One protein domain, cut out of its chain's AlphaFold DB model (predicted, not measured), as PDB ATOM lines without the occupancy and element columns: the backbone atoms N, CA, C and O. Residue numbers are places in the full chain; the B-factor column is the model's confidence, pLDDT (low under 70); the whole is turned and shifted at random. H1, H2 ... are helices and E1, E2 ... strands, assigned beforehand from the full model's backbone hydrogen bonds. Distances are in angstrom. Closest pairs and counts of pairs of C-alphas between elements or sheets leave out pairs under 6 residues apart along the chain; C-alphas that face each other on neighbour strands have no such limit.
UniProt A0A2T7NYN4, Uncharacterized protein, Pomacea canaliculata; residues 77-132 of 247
ATOM      1  N   ARG A  77     -20.132  84.329  18.190       84.69
ATOM      2  CA  ARG A  77     -20.106  85.057  19.461       84.69
ATOM      3  C   ARG A  77     -20.188  86.566  19.236       84.69
ATOM      4  O   ARG A  77     -20.876  87.249  19.992       84.69
ATOM      5  N   HIS A  78     -19.508  87.070  18.210       88.00
ATOM      6  CA  HIS A  78     -19.541  88.483  17.846       88.00
ATOM      7  C   HIS A  78     -20.945  88.933  17.426       88.00
ATOM      8  O   HIS A  78     -21.413  89.971  17.887       88.00
ATOM      9  N   SER A  79     -21.660  88.119  16.646       87.81
ATOM     10  CA  SER A  79     -23.036  88.422  16.237       87.81
ATOM     11  C   SER A  79     -24.030  88.457  17.407       87.81
ATOM     12  O   SER A  79     -24.981  89.227  17.365       87.81
ATOM     13  N   ILE A  80     -23.822  87.650  18.455       88.88
ATOM     14  CA  ILE A  80     -24.734  87.569  19.616       88.88
ATOM     15  C   ILE A  80     -24.449  88.656  20.660       88.88
ATOM     16  O   ILE A  80     -25.376  89.186  21.273       88.88
ATOM     17  N   LEU A  81     -23.170  88.933  20.925       87.69
ATOM     18  CA  LEU A  81     -22.737  89.826  22.004       87.69
ATOM     19  C   LEU A  81     -22.482  91.255  21.538       87.69
ATOM     20  O   LEU A  81     -22.379  92.131  22.386       87.69
ATOM     21  N   GLY A  82     -22.348  91.495  20.235       90.31
ATOM     22  CA  GLY A  82     -21.869  92.765  19.701       90.31
ATOM     23  C   GLY A  82     -20.345  92.933  19.819       90.31
ATOM     24  O   GLY A  82     -19.660  92.101  20.420       90.31
ATOM     25  N   PRO A  83     -19.795  94.010  19.235       89.06
ATOM     26  CA  PRO A  83     -18.353  94.216  19.101       89.06
ATOM     27  C   PRO A  83     -17.626  94.343  20.444       89.06
ATOM     28  O   PRO A  83     -16.678  93.593  20.693       89.06
ATOM     29  N   ASP A  84     -18.084  95.228  21.330       90.50
ATOM     30  CA  ASP A  84     -17.400  95.529  22.593       90.50
ATOM     31  C   ASP A  84     -17.433  94.350  23.562       90.50
ATOM     32  O   ASP A  84     -16.406  93.907  24.070       90.50
ATOM     33  N   LEU A  85     -18.610  93.765  23.777       90.50
ATOM     34  CA  LEU A  85     -18.760  92.658  24.714       90.50
ATOM     35  C   LEU A  85     -18.090  91.375  24.193       90.50
ATOM     36  O   LEU A  85     -17.488  90.643  24.980       90.50
ATOM     37  N   ALA A  86     -18.123  91.108  22.881       89.88
ATOM     38  CA  ALA A  86     -17.360  89.999  22.305       89.88
ATOM     39  C   ALA A  86     -15.850  90.190  22.499       89.88
ATOM     40  O   ALA A  86     -15.153  89.229  22.836       89.88
ATOM     41  N   THR A  87     -15.365  91.425  22.348       89.00
ATOM     42  CA  THR A  87     -13.971  91.788  22.627       89.00
ATOM     43  C   THR A  87     -13.650  91.599  24.108       89.00
ATOM     44  O   THR A  87     -12.641  90.980  24.438       89.00
ATOM     45  N   ALA A  88     -14.535  92.011  25.016       90.94
ATOM     46  CA  ALA A  88     -14.357  91.825  26.453       90.94
ATOM     47  C   ALA A  88     -14.232  90.342  26.838       90.94
ATOM     48  O   ALA A  88     -13.287  89.952  27.521       90.94
ATOM     49  N   HIS A  89     -15.140  89.495  26.343       89.44
ATOM     50  CA  HIS A  89     -15.082  88.040  26.548       89.44
ATOM     51  C   HIS A  89     -13.808  87.425  25.978       89.44
ATOM     52  O   HIS A  89     -13.227  86.521  26.574       89.44
ATOM     53  N   PHE A  90     -13.366  87.906  24.817       88.00
ATOM     54  CA  PHE A  90     -12.111  87.478  24.220       88.00
ATOM     55  C   PHE A  90     -10.937  87.823  25.155       88.00
ATOM     56  O   PHE A  90     -10.174  86.943  25.553       88.00
ATOM     57  N   MET A  91     -10.810  89.076  25.560       88.69
ATOM     58  CA  MET A  91      -9.671  89.530  26.353       88.69
ATOM     59  C   MET A  91      -9.630  88.849  27.729       88.69
ATOM     60  O   MET A  91      -8.611  88.266  28.102       88.69
ATOM     61  N   VAL A  92     -10.755  88.813  28.448       89.75
ATOM     62  CA  VAL A  92     -10.811  88.230  29.797       89.75
ATOM     63  C   VAL A  92     -10.533  86.723  29.785       89.75
ATOM     64  O   VAL A  92      -9.844  86.238  30.678       89.75
ATOM     65  N   LYS A  93     -10.951  85.983  28.743       87.06
ATOM     66  CA  LYS A  93     -10.604  84.553  28.583       87.06
ATOM     67  C   LYS A  93      -9.118  84.270  28.532       87.06
ATOM     68  O   LYS A  93      -8.704  83.167  28.876       87.06
ATOM     69  N   ARG A  94      -8.329  85.252  28.123       84.56
ATOM     70  CA  ARG A  94      -6.889  85.106  27.946       84.56
ATOM     71  C   ARG A  94      -6.106  85.738  29.090       84.56
ATOM     72  O   ARG A  94      -4.905  85.903  28.961       84.56
ATOM     73  N   GLY A  95      -6.769  86.084  30.197       86.88
ATOM     74  CA  GLY A  95      -6.122  86.646  31.384       86.88
ATOM     75  C   GLY A  95      -5.938  88.166  31.359       86.88
ATOM     76  O   GLY A  95      -5.355  88.714  32.296       86.88
ATOM     77  N   ALA A  96      -6.459  88.858  30.342       89.50
ATOM     78  CA  ALA A  96      -6.499  90.316  30.332       89.50
ATOM     79  C   ALA A  96      -7.574  90.850  31.296       89.50
ATOM     80  O   ALA A  96      -8.496  90.133  31.705       89.50
ATOM     81  N   LYS A  97      -7.465  92.133  31.641       91.81
ATOM     82  CA  LYS A  97      -8.483  92.856  32.406       91.81
ATOM     83  C   LYS A  97      -9.150  93.893  31.522       91.81
ATOM     84  O   LYS A  97      -8.502  94.501  30.676       91.81
ATOM     85  N   VAL A  98     -10.441  94.113  31.725       92.62
ATOM     86  CA  VAL A  98     -11.210  95.078  30.927       92.62
ATOM     87  C   VAL A  98     -12.001  96.018  31.819       92.62
ATOM     88  O   VAL A  98     -12.464  95.621  32.889       92.62
ATOM     89  N   LYS A  99     -12.170  97.255  31.364       92.94
ATOM     90  CA  LYS A  99     -12.947  98.305  32.019       92.94
ATOM     91  C   LYS A  99     -14.027  98.802  31.060       92.94
ATOM     92  O   LYS A  99     -13.765  98.970  29.869       92.94
ATOM     93  N   PHE A 100     -15.231  99.023  31.577       92.06
ATOM     94  CA  PHE A 100     -16.366  99.523  30.798       92.06
ATOM     95  C   PHE A 100     -16.669 100.972  31.149       92.06
ATOM     96  O   PHE A 100     -16.538 101.365  32.307       92.06
ATOM     97  N   VAL A 101     -17.164 101.717  30.165       90.62
ATOM     98  CA  VAL A 101     -17.546 103.121  30.330       90.62
ATOM     99  C   VAL A 101     -18.574 103.259  31.455       90.62
ATOM    100  O   VAL A 101     -19.582 102.548  31.500       90.62
ATOM    101  N   GLY A 102     -18.307 104.175  32.386       86.50
ATOM    102  CA  GLY A 102     -19.181 104.454  33.530       86.50
ATOM    103  C   GLY A 102     -19.010 103.503  34.718       86.50
ATOM    104  O   GLY A 102     -19.740 103.627  35.703       86.50
ATOM    105  N   ARG A 103     -18.053 102.566  34.667       85.50
ATOM    106  CA  ARG A 103     -17.666 101.721  35.805       85.50
ATOM    107  C   ARG A 103     -16.169 101.833  36.044       85.50
ATOM    108  O   ARG A 103     -15.380 101.582  35.144       85.50
ATOM    109  N   ASP A 104     -15.769 102.098  37.284       86.75
ATOM    110  CA  ASP A 104     -14.340 102.169  37.616       86.75
ATOM    111  C   ASP A 104     -13.701 100.794  37.915       86.75
ATOM    112  O   ASP A 104     -12.495 100.665  38.103       86.75
ATOM    113  N   GLN A 105     -14.510  99.729  37.933       90.38
ATOM    114  CA  GLN A 105     -14.054  98.381  38.258       90.38
ATOM    115  C   GLN A 105     -13.480  97.643  37.042       90.38
ATOM    116  O   GLN A 105     -14.111  97.553  35.987       90.38
ATOM    117  N   TRP A 106     -12.321  97.016  37.248       90.81
ATOM    118  CA  TRP A 106     -11.698  96.106  36.292       90.81
ATOM    119  C   TRP A 106     -12.278  94.693  36.396       90.81
ATOM    120  O   TRP A 106     -12.311  94.092  37.472       90.81
ATOM    121  N   PHE A 107     -12.680  94.133  35.261       89.94
ATOM    122  CA  PHE A 107     -13.151  92.758  35.134       89.94
ATOM    123  C   PHE A 107     -11.978  91.845  34.787       89.94
ATOM    124  O   PHE A 107     -11.254  92.110  33.829       89.94
ATOM    125  N   LYS A 108     -11.806  90.763  35.549       89.69
ATOM    126  CA  LYS A 108     -10.762  89.746  35.359       89.69
ATOM    127  C   LYS A 108     -11.375  88.346  35.446       89.69
ATOM    128  O   LYS A 108     -12.427  88.166  36.057       89.69
ATOM    129  N   GLN A 109     -10.700  87.366  34.853       88.88
ATOM    130  CA  GLN A 109     -10.975  85.949  35.062       88.88
ATOM    131  C   GLN A 109     -10.559  85.509  36.475       88.88
ATOM    132  O   GLN A 109      -9.475  85.867  36.951       88.88
ATOM    133  N   ASP A 110     -11.421  84.738  37.134       87.75
ATOM    134  CA  ASP A 110     -11.133  84.149  38.442       87.75
ATOM    135  C   ASP A 110     -10.203  82.924  38.328       87.75
ATOM    136  O   ASP A 110      -9.982  82.396  37.235       87.75
ATOM    137  N   LYS A 111      -9.679  82.430  39.454       80.69
ATOM    138  CA  LYS A 111      -8.805  81.237  39.502       80.69
ATOM    139  C   LYS A 111      -9.480  79.982  38.945       80.69
ATOM    140  O   LYS A 111      -8.802  79.129  38.382       80.69
ATOM    141  N   ASP A 112     -10.804  79.918  39.047       79.19
ATOM    142  CA  ASP A 112     -11.630  78.809  38.558       79.19
ATOM    143  C   ASP A 112     -12.023  78.960  37.077       79.19
ATOM    144  O   ASP A 112     -12.763  78.149  36.523       79.19
ATOM    145  N   GLY A 113     -11.545  80.015  36.409       78.88
ATOM    146  CA  GLY A 113     -11.805  80.271  34.996       78.88
ATOM    147  C   GLY A 113     -13.148  80.946  34.703       78.88
ATOM    148  O   GLY A 113     -13.440  81.227  33.537       78.88
ATOM    149  N   HIS A 114     -13.947  81.242  35.732       81.56
ATOM    150  CA  HIS A 114     -15.219  81.949  35.605       81.56
ATOM    151  C   HIS A 114     -15.031  83.452  35.349       81.56
ATOM    152  O   HIS A 114     -14.095  84.081  35.845       81.56
ATOM    153  N   MET A 115     -15.942  84.027  34.555       82.88
ATOM    154  CA  MET A 115     -15.954  85.447  34.189       82.88
ATOM    155  C   MET A 115     -17.303  86.054  34.517       82.88
ATOM    156  O   MET A 115     -18.341  85.546  34.096       82.88
ATOM    157  N   TYR A 116     -17.281  87.188  35.203       83.12
ATOM    158  CA  TYR A 116     -18.479  87.938  35.573       83.12
ATOM    159  C   TYR A 116     -18.893  88.894  34.444       83.12
ATOM    160  O   TYR A 116     -18.982  90.106  34.636       83.12
ATOM    161  N   LEU A 117     -19.097  88.347  33.241       87.12
ATOM    162  CA  LEU A 117     -19.498  89.093  32.047       87.12
ATOM    163  C   LEU A 117     -20.871  88.613  31.546       87.12
ATOM    164  O   LEU A 117     -21.132  87.408  31.533       87.12
ATOM    165  N   PRO A 118     -21.752  89.522  31.094       86.50
ATOM    166  CA  PRO A 118     -23.024  89.146  30.489       86.50
ATOM    167  C   PRO A 118     -22.840  88.312  29.215       86.50
ATOM    168  O   PRO A 118     -21.967  88.593  28.399       86.50
ATOM    169  N   ASN A 119     -23.711  87.321  29.011       86.75
ATOM    170  CA  ASN A 119     -23.713  86.457  27.820       86.75
ATOM    171  C   ASN A 119     -24.734  86.888  26.748       86.75
ATOM    172  O   ASN A 119     -25.034  86.125  25.832       86.75
ATOM    173  N   ARG A 120     -25.308  88.087  26.871       86.31
ATOM    174  CA  ARG A 120     -26.247  88.677  25.905       86.31
ATOM    175  C   ARG A 120     -25.814  90.103  25.600       86.31
ATOM    176  O   ARG A 120     -25.270  90.758  26.485       86.31
ATOM    177  N   PHE A 121     -26.079  90.571  24.381       89.25
ATOM    178  CA  PHE A 121     -25.850  91.965  24.013       89.25
ATOM    179  C   PHE A 121     -26.640  92.904  24.930       89.25
ATOM    180  O   PHE A 121     -27.846  92.733  25.123       89.25
ATOM    181  N   ILE A 122     -25.942  93.893  25.483       85.06
ATOM    182  CA  ILE A 122     -26.528  94.982  26.258       85.06
ATOM    183  C   ILE A 122     -26.119  96.279  25.556       85.06
ATOM    184  O   ILE A 122     -24.923  96.587  25.526       85.06
ATOM    185  N   PRO A 123     -27.070  97.041  24.989       78.81
ATOM    186  CA  PRO A 123     -26.758  98.362  24.465       78.81
ATOM    187  C   PRO A 123     -26.243  99.238  25.615       78.81
ATOM    188  O   PRO A 123     -26.770  99.169  26.725       78.81
ATOM    189  N   ASN A 124     -25.211 100.046  25.352       83.25
ATOM    190  CA  ASN A 124     -24.536 100.957  26.299       83.25
ATOM    191  C   ASN A 124     -23.414 100.331  27.153       83.25
ATOM    192  O   ASN A 124     -22.875 100.999  28.033       83.25
ATOM    193  N   MET A 125     -23.026  99.079  26.901       84.31
ATOM    194  CA  MET A 125     -21.866  98.452  27.547       84.31
ATOM    195  C   MET A 125     -20.623  98.558  26.653       84.31
ATOM    196  O   MET A 125     -20.218  97.588  26.016       84.31
ATOM    197  N   LEU A 126     -20.047  99.760  26.596       88.69
ATOM    198  CA  LEU A 126     -18.871 100.075  25.777       88.69
ATOM    199  C   LEU A 126     -17.575  99.841  26.557       88.69
ATOM    200  O   LEU A 126     -17.517 100.095  27.764       88.69
ATOM    201  N   LEU A 127     -16.536  99.367  25.871       89.56
ATOM    202  CA  LEU A 127     -15.204  99.219  26.455       89.56
ATOM    203  C   LEU A 127     -14.509 100.584  26.553       89.56
ATOM    204  O   LEU A 127     -14.485 101.342  25.591       89.56
ATOM    205  N   GLU A 128     -13.939 100.877  27.721       89.31
ATOM    206  CA  GLU A 128     -13.154 102.094  27.982       89.31
ATOM    207  C   GLU A 128     -11.657 101.797  27.904       89.31
ATOM    208  O   GLU A 128     -10.907 102.511  27.247       89.31
ATOM    209  N   ALA A 129     -11.220 100.725  28.571       88.81
ATOM    210  CA  ALA A 129      -9.811 100.368  28.661       88.81
ATOM    211  C   ALA A 129      -9.612  98.851  28.737       88.81
ATOM    212  O   ALA A 129     -10.444  98.113  29.275       88.81
ATOM    213  N   ILE A 130      -8.477  98.387  28.210       89.38
ATOM    214  CA  ILE A 130      -8.063  96.982  28.212       89.38
ATOM    215  C   ILE A 130      -6.625  96.915  28.728       89.38
ATOM    216  O   ILE A 130      -5.723  97.513  28.151       89.38
ATOM    217  N   ASP A 131      -6.413  96.162  29.801       89.56
ATOM    218  CA  ASP A 131      -5.098  95.829  30.340       89.56
ATOM    219  C   ASP A 131      -4.730  94.411  29.888       89.56
ATOM    220  O   ASP A 131      -5.227  93.413  30.421       89.56
ATOM    221  N   ALA A 132      -3.857  94.329  28.885       83.25
ATOM    222  CA  ALA A 132      -3.379  93.076  28.307       83.25
ATOM    223  C   ALA A 132      -2.113  92.522  28.993       83.25
ATOM    224  O   ALA A 132      -1.573  91.520  28.532       83.25
TER     225      ALA A 132
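What this domain is: This is residues 77 to 132 of the 247 residues of an uncharacterized protein of Pomacea canaliculata (UniProt A0A2T7NYN4). Look first for a small two-stranded ribbon, E1 and E2, with the helix H2 packed on it; the short helix H1 sits at the first end of H2. Between the two strands the chain leaves the ribbon in one wide loop, residues 101 to 126, which swings past H2 and comes back, and which holds both ends of the longest distance in the domain. The printed part has 56 residues, with two named helices and two named strands in the order H1, H2, E1, E2; the sheet's order is E1 - E2, antiparallel. The class is mixed, helices and strands, though under half of the residues, 25 of 56, are in named elements. The whole is compact, with a radius of gyration of the C-alphas of 10.4 A and spans of 28 by 23 by 16 A.

Where its parts are: Begin with E1, residues 97 to 100: find C-alpha 97 at (-8.483, 92.856, 32.406), from where the strand runs 10.4 A to C-alpha 100. Its partner E2, residues 127 to 131, runs 11.3 A and ends at C-alpha 131, at (-5.098, 95.829, 30.340). Go back along the chain to H2, residues 83 to 93, which covers 15.6 A from C-alpha 83 at (-18.353, 94.216, 19.101). Before it stands H1, residues 77 to 81, 6.0 A long.

How they stand to each other: E1 and E2 form a hairpin of antiparallel strands, at 163 degrees between their directions. Look at C-alphas 98 and 130, which face each other at 4.6 A. Across the pair, N 99 and O 129 are within hydrogen-bond range at 2.8 A, as are N 131 and O 97 at 2.8 A. Turn next to H2: its closest C-alphas to E1 are those of Ala 88 and Val 98, 6.4 A apart, and to E2 those of Asp 84 and Leu 127, 5.8 A apart. H1 and H2 are close but not clearly touching, with the C-alphas of His 78 and Ala 86 closest at 5.2 A. H1 is apart from both E1 and E2. In H1 and H2 every O i to N i+4 pair is within hydrogen-bond range.

The domain as a whole: The two C-alphas farthest apart, those of Lys 111 and Pro 123, are 29.0 A from each other. The links from H1 to H2 and from H2 to E1 are tight; the link from E1 to E2, with 26 residues, is long. The printed part has no cut from residue 77 to 132. Read the B-factor column for the model's confidence: the mean pLDDT of the printed part is 87.5, and no printed residue is under 70.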